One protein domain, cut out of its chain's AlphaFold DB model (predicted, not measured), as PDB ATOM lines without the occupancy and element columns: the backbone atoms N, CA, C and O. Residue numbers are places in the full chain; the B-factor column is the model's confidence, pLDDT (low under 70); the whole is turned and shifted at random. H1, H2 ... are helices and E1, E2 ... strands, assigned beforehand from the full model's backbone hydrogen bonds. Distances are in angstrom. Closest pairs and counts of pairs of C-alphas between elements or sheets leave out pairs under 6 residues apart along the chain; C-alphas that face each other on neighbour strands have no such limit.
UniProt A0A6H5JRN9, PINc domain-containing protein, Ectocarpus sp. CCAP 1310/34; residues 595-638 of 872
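This is residues 595 to 638 of the 872 residues of the protein "PINc domain-containing protein" of Ectocarpus sp. CCAP 1310/34 (UniProt A0A6H5JRN9). A small two-stranded hairpin, E1 and E2, makes one wall of this little domain, and two short helices, H1 and H2, stand separately from each other, both nearer to E1 than to E2. A long link without a named element, residues 603 to 616, sweeps from H1 round to H2. The printed part has 44 residues, with two named helices and two named strands in the order H1, H2, E1, E2, and the class is mixed, helices and strands. The sheet has the order E1 - E2 and is antiparallel. The whole is compact, with a radius of gyration of the C-alphas of 10.0 A, and its rounded outline spans 26 by 21 by 17 A.

E1 is residues 625 to 628, 9.5 A from first to last C-alpha, and begins with C-alpha 625 at (-22.973, 25.788, 34.448). E2 is residues 633 to 636, 9.9 A long, and ends with C-alpha 636 at (-19.272, 27.633, 35.068). H2 is residues 617 to 622, 8.8 A long. H1 is residues 595 to 602, 10.5 A long, and begins with C-alpha 595 at (-36.426, 27.544, 32.757).

E1 and E2 form a hairpin, antiparallel at 143 degrees between their directions. N 626 and O 635 are within hydrogen-bond range at 2.9 A, as are N 628 and O 633 at 2.9 A. The closest C-alphas of H2 and E1, those of Arg 620 and Ala 626, are 7.9 A apart. The closest of H1 and E1, those of Tyr 597 and Tyr 627, are 7.3 A apart. H1 and H2 are apart, and both helices are apart from E2. In H1 and H2 every O i to N i+4 pair is within hydrogen-bond range.

The two C-alphas farthest apart, those of Ser 603 and Ala 638, are 28.3 A apart. The printed part has no cut. The link from H1 to H2 is long, 14 residues; those from H2 to E1 and from E1 to E2 are tight. The mean pLDDT of the printed part is 84.9, and residue 638 is under 70.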
ATOM      1  N   LYS A 595     -35.085  27.406  33.346       89.75
ATOM      2  CA  LYS A 595     -36.426  27.544  32.757       89.75
ATOM      3  C   LYS A 595     -36.402  28.449  31.525       89.75
ATOM      4  O   LYS A 595     -36.841  28.022  30.463       89.75
ATOM      5  N   GLU A 596     -35.802  29.633  31.641       91.00
ATOM      6  CA  GLU A 596     -35.666  30.582  30.526       91.00
ATOM      7  C   GLU A 596     -34.824  30.000  29.379       91.00
ATOM      8  O   GLU A 596     -35.146  30.214  28.216       91.00
ATOM      9  N   TYR A 597     -33.785  29.209  29.675       89.31
ATOM     10  CA  TYR A 597     -33.016  28.504  28.645       89.31
ATOM     11  C   TYR A 597     -33.861  27.443  27.922       89.31
ATOM     12  O   TYR A 597     -33.778  27.330  26.699       89.31
ATOM     13  N   LYS A 598     -34.692  26.676  28.643       90.62
ATOM     14  CA  LYS A 598     -35.620  25.709  28.029       90.62
ATOM     15  C   LYS A 598     -36.675  26.408  27.169       90.62
ATOM     16  O   LYS A 598     -36.907  25.974  26.045       90.62
ATOM     17  N   GLU A 599     -37.244  27.512  27.644       92.19
ATOM     18  CA  GLU A 599     -38.217  28.331  26.906       92.19
ATOM     19  C   GLU A 599     -37.598  28.953  25.640       92.19
ATOM     20  O   GLU A 599     -38.141  28.781  24.551       92.19
ATOM     21  N   ALA A 600     -36.410  29.560  25.739       87.81
ATOM     22  CA  ALA A 600     -35.674  30.120  24.598       87.81
ATOM     23  C   ALA A 600     -35.091  29.054  23.641       87.81
ATOM     24  O   ALA A 600     -34.757  29.347  22.493       87.81
ATOM     25  N   THR A 601     -34.976  27.799  24.084       88.06
ATOM     26  CA  THR A 601     -34.669  26.663  23.198       88.06
ATOM     27  C   THR A 601     -35.928  26.175  22.474       88.06
ATOM     28  O   THR A 601     -35.867  25.846  21.292       88.06
ATOM     29  N   ALA A 602     -37.082  26.163  23.152       89.56
ATOM     30  CA  ALA A 602     -38.370  25.786  22.569       89.56
ATOM     31  C   ALA A 602     -38.904  26.827  21.566       89.56
ATOM     32  O   ALA A 602     -39.536  26.448  20.583       89.56
ATOM     33  N   SER A 603     -38.599  28.117  21.756       91.06
ATOM     34  CA  SER A 603     -38.867  29.179  20.770       91.06
ATOM     35  C   SER A 603     -37.948  29.125  19.538       91.06
ATOM     36  O   SER A 603     -38.185  29.838  18.564       91.06
ATOM     37  N   GLY A 604     -36.884  28.312  19.570       90.50
ATOM     38  CA  GLY A 604     -35.860  28.239  18.524       90.50
ATOM     39  C   GLY A 604     -34.836  29.382  18.536       90.50
ATOM     40  O   GLY A 604     -33.919  29.377  17.713       90.50
ATOM     41  N   GLU A 605     -34.946  30.338  19.466       88.00
ATOM     42  CA  GLU A 605     -34.020  31.471  19.616       88.00
ATOM     43  C   GLU A 605     -32.594  31.008  19.974       88.00
ATOM     44  O   GLU A 605     -31.595  31.544  19.480       88.00
ATOM     45  N   ILE A 606     -32.497  29.960  20.796       86.25
ATOM     46  CA  ILE A 606     -31.251  29.310  21.193       86.25
ATOM     47  C   ILE A 606     -31.219  27.890  20.625       86.25
ATOM     48  O   ILE A 606     -32.148  27.104  20.787       86.25
ATOM     49  N   LYS A 607     -30.108  27.523  19.975       84.31
ATOM     50  CA  LYS A 607     -29.928  26.156  19.469       84.31
ATOM     51  C   LYS A 607     -29.776  25.177  20.647       84.31
ATOM     52  O   LYS A 607     -28.930  25.435  21.511       84.31
ATOM     53  N   PRO A 608     -30.511  24.047  20.667       82.06
ATOM     54  CA  PRO A 608     -30.419  23.065  21.743       82.06
ATOM     55  C   PRO A 608     -28.991  22.540  21.884       82.06
ATOM     56  O   PRO A 608     -28.316  22.248  20.891       82.06
ATOM     57  N   TYR A 609     -28.529  22.421  23.128       77.31
ATOM     58  CA  TYR A 609     -27.184  21.947  23.431       77.31
ATOM     59  C   TYR A 609     -26.959  20.520  22.908       77.31
ATOM     60  O   TYR A 609     -27.654  19.583  23.289       77.31
ATOM     61  N   LYS A 610     -25.941  20.363  22.056       74.31
ATOM     62  CA  LYS A 610     -25.396  19.072  21.623       74.31
ATOM     63  C   LYS A 610     -23.929  19.008  22.033       74.31
ATOM     64  O   LYS A 610     -23.068  19.540  21.336       74.31
ATOM     65  N   GLY A 611     -23.644  18.394  23.174       77.75
ATOM     66  CA  GLY A 611     -22.280  18.133  23.624       77.75
ATOM     67  C   GLY A 611     -22.179  16.768  24.286       77.75
ATOM     68  O   GLY A 611     -23.136  16.282  24.867       77.75
ATOM     69  N   THR A 612     -21.013  16.142  24.176       70.38
ATOM     70  CA  THR A 612     -20.810  14.725  24.513       70.38
ATOM     71  C   THR A 612     -20.588  14.439  26.001       70.38
ATOM     72  O   THR A 612     -20.538  13.273  26.377       70.38
ATOM     73  N   LYS A 613     -20.428  15.468  26.849       81.56
ATOM     74  CA  LYS A 613     -20.088  15.296  28.276       81.56
ATOM     75  C   LYS A 613     -21.302  15.244  29.219       81.56
ATOM     76  O   LYS A 613     -21.214  14.599  30.256       81.56
ATOM     77  N   TYR A 614     -22.404  15.907  28.878       81.56
ATOM     78  CA  TYR A 614     -23.632  15.930  29.683       81.56
ATOM     79  C   TYR A 614     -24.778  15.439  28.802       81.56
ATOM     80  O   TYR A 614     -24.887  15.897  27.664       81.56
ATOM     81  N   GLN A 615     -25.584  14.495  29.290       80.12
ATOM     82  CA  GLN A 615     -26.635  13.871  28.479       80.12
ATOM     83  C   GLN A 615     -27.834  14.810  28.327       80.12
ATOM     84  O   GLN A 615     -28.442  14.879  27.258       80.12
ATOM     85  N   THR A 616     -28.128  15.578  29.374       85.94
ATOM     86  CA  THR A 616     -29.167  16.600  29.390       85.94
ATOM     87  C   THR A 616     -28.595  17.993  29.670       85.94
ATOM     88  O   THR A 616     -27.455  18.192  30.096       85.94
ATOM     89  N   VAL A 617     -29.432  18.998  29.418       85.12
ATOM     90  CA  VAL A 617     -29.204  20.385  29.844       85.12
ATOM     91  C   VAL A 617     -29.326  20.532  31.366       85.12
ATOM     92  O   VAL A 617     -28.652  21.381  31.948       85.12
ATOM     93  N   ASP A 618     -30.149  19.698  32.006       88.19
ATOM     94  CA  ASP A 618     -30.395  19.730  33.447       88.19
ATOM     95  C   ASP A 618     -29.151  19.286  34.228       88.19
ATOM     96  O   ASP A 618     -28.720  20.008  35.127       88.19
ATOM     97  N   ASP A 619     -28.494  18.194  33.806       85.06
ATOM     98  CA  ASP A 619     -27.217  17.726  34.380       85.06
ATOM     99  C   ASP A 619     -26.177  18.853  34.376       85.06
ATOM    100  O   ASP A 619     -25.430  19.052  35.329       85.06
ATOM    101  N   ARG A 620     -26.141  19.627  33.284       86.62
ATOM    102  CA  ARG A 620     -25.156  20.687  33.087       86.62
ATOM    103  C   ARG A 620     -25.405  21.903  33.987       86.62
ATOM    104  O   ARG A 620     -24.437  22.502  34.459       86.62
ATOM    105  N   TYR A 621     -26.668  22.243  34.248       87.06
ATOM    106  CA  TYR A 621     -27.029  23.253  35.250       87.06
ATOM    107  C   TYR A 621     -26.801  22.747  36.687       87.06
ATOM    108  O   TYR A 621     -26.370  23.534  37.531       87.06
ATOM    109  N   ALA A 622     -27.002  21.451  36.960       84.50
ATOM    110  CA  ALA A 622     -26.674  20.834  38.250       84.50
ATOM    111  C   ALA A 622     -25.159  20.871  38.544       84.50
ATOM    112  O   ALA A 622     -24.759  21.234  39.647       84.50
ATOM    113  N   ASP A 623     -24.316  20.643  37.529       82.12
ATOM    114  CA  ASP A 623     -22.847  20.789  37.583       82.12
ATOM    115  C   ASP A 623     -22.361  22.261  37.687       82.12
ATOM    116  O   ASP A 623     -21.166  22.562  37.550       82.12
ATOM    117  N   GLY A 624     -23.284  23.205  37.907       85.12
ATOM    118  CA  GLY A 624     -23.017  24.625  38.131       85.12
ATOM    119  C   GLY A 624     -22.777  25.455  36.868       85.12
ATOM    120  O   GLY A 624     -22.252  26.559  36.967       85.12
ATOM    121  N   TRP A 625     -23.118  24.979  35.666       87.31
ATOM    122  CA  TRP A 625     -22.973  25.788  34.448       87.31
ATOM    123  C   TRP A 625     -24.263  26.522  34.097       87.31
ATOM    124  O   TRP A 625     -25.313  25.903  33.971       87.31
ATOM    125  N   ALA A 626     -24.168  27.820  33.820       88.75
ATOM    126  CA  ALA A 626     -25.269  28.596  33.260       88.75
ATOM    127  C   ALA A 626     -24.976  28.997  31.809       88.75
ATOM    128  O   ALA A 626     -23.819  29.182  31.413       88.75
ATOM    129  N   TYR A 627     -26.030  29.159  31.008       89.81
ATOM    130  CA  TYR A 627     -25.910  29.725  29.670       89.81
ATOM    131  C   TYR A 627     -25.989  31.255  29.723       89.81
ATOM    132  O   TYR A 627     -26.974  31.826  30.198       89.81
ATOM    133  N   ASN A 628     -24.952  31.922  29.222       87.25
ATOM    134  CA  ASN A 628     -24.939  33.366  29.015       87.25
ATOM    135  C   ASN A 628     -25.450  33.649  27.584       87.25
ATOM    136  O   ASN A 628     -24.785  33.253  26.616       87.25
ATOM    137  N   PRO A 629     -26.619  34.301  27.417       82.75
ATOM    138  CA  PRO A 629     -27.253  34.452  26.106       82.75
ATOM    139  C   PRO A 629     -26.460  35.393  25.188       82.75
ATOM    140  O   PRO A 629     -26.309  35.104  24.003       82.75
ATOM    141  N   THR A 630     -25.881  36.461  25.743       83.69
ATOM    142  CA  THR A 630     -25.127  37.499  25.022       83.69
ATOM    143  C   THR A 630     -23.876  36.945  24.336       83.69
ATOM    144  O   THR A 630     -23.631  37.208  23.162       83.69
ATOM    145  N   THR A 631     -23.093  36.129  25.045       85.62
ATOM    146  CA  THR A 631     -21.883  35.471  24.516       85.62
ATOM    147  C   THR A 631     -22.183  34.155  23.795       85.62
ATOM    148  O   THR A 631     -21.289  33.583  23.168       85.62
ATOM    149  N   ARG A 632     -23.423  33.654  23.908       86.69
ATOM    150  CA  ARG A 632     -23.884  32.336  23.441       86.69
ATOM    151  C   ARG A 632     -23.053  31.160  23.974       86.69
ATOM    152  O   ARG A 632     -22.952  30.114  23.322       86.69
ATOM    153  N   ARG A 633     -22.455  31.313  25.161       86.19
ATOM    154  CA  ARG A 633     -21.546  30.338  25.786       86.19
ATOM    155  C   ARG A 633     -22.073  29.830  27.124       86.19
ATOM    156  O   ARG A 633     -22.777  30.513  27.860       86.19
ATOM    157  N   TRP A 634     -21.656  28.610  27.438       86.69
ATOM    158  CA  TRP A 634     -21.805  28.009  28.756       86.69
ATOM    159  C   TRP A 634     -20.641  28.434  29.645       86.69
ATOM    160  O   TRP A 634     -19.486  28.216  29.276       86.69
ATOM    161  N   ILE A 635     -20.946  28.996  30.808       85.62
ATOM    162  CA  ILE A 635     -19.974  29.496  31.785       85.62
ATOM    163  C   ILE A 635     -20.209  28.746  33.097       85.62
ATOM    164  O   ILE A 635     -21.360  28.566  33.499       85.62
ATOM    165  N   LYS A 636     -19.142  28.270  33.753       86.25
ATOM    166  CA  LYS A 636     -19.272  27.633  35.068       86.25
ATOM    167  C   LYS A 636     -19.439  28.724  36.121       86.25
ATOM    168  O   LYS A 636     -18.510  29.483  36.376       86.25
ATOM    169  N   VAL A 637     -20.627  28.805  36.703       80.44
ATOM    170  CA  VAL A 637     -20.940  29.673  37.836       80.44
ATOM    171  C   VAL A 637     -20.479  28.953  39.104       80.44
ATOM    172  O   VAL A 637     -20.724  27.758  39.274       80.44
ATOM    173  N   ALA A 638     -19.788  29.658  40.001       65.31
ATOM    174  CA  ALA A 638     -19.269  29.091  41.245       65.31
ATOM    175  C   ALA A 638     -20.387  28.880  42.288       65.31
ATOM    176  O   ALA A 638     -20.432  29.523  43.330       65.31
TER     177      ALA A 638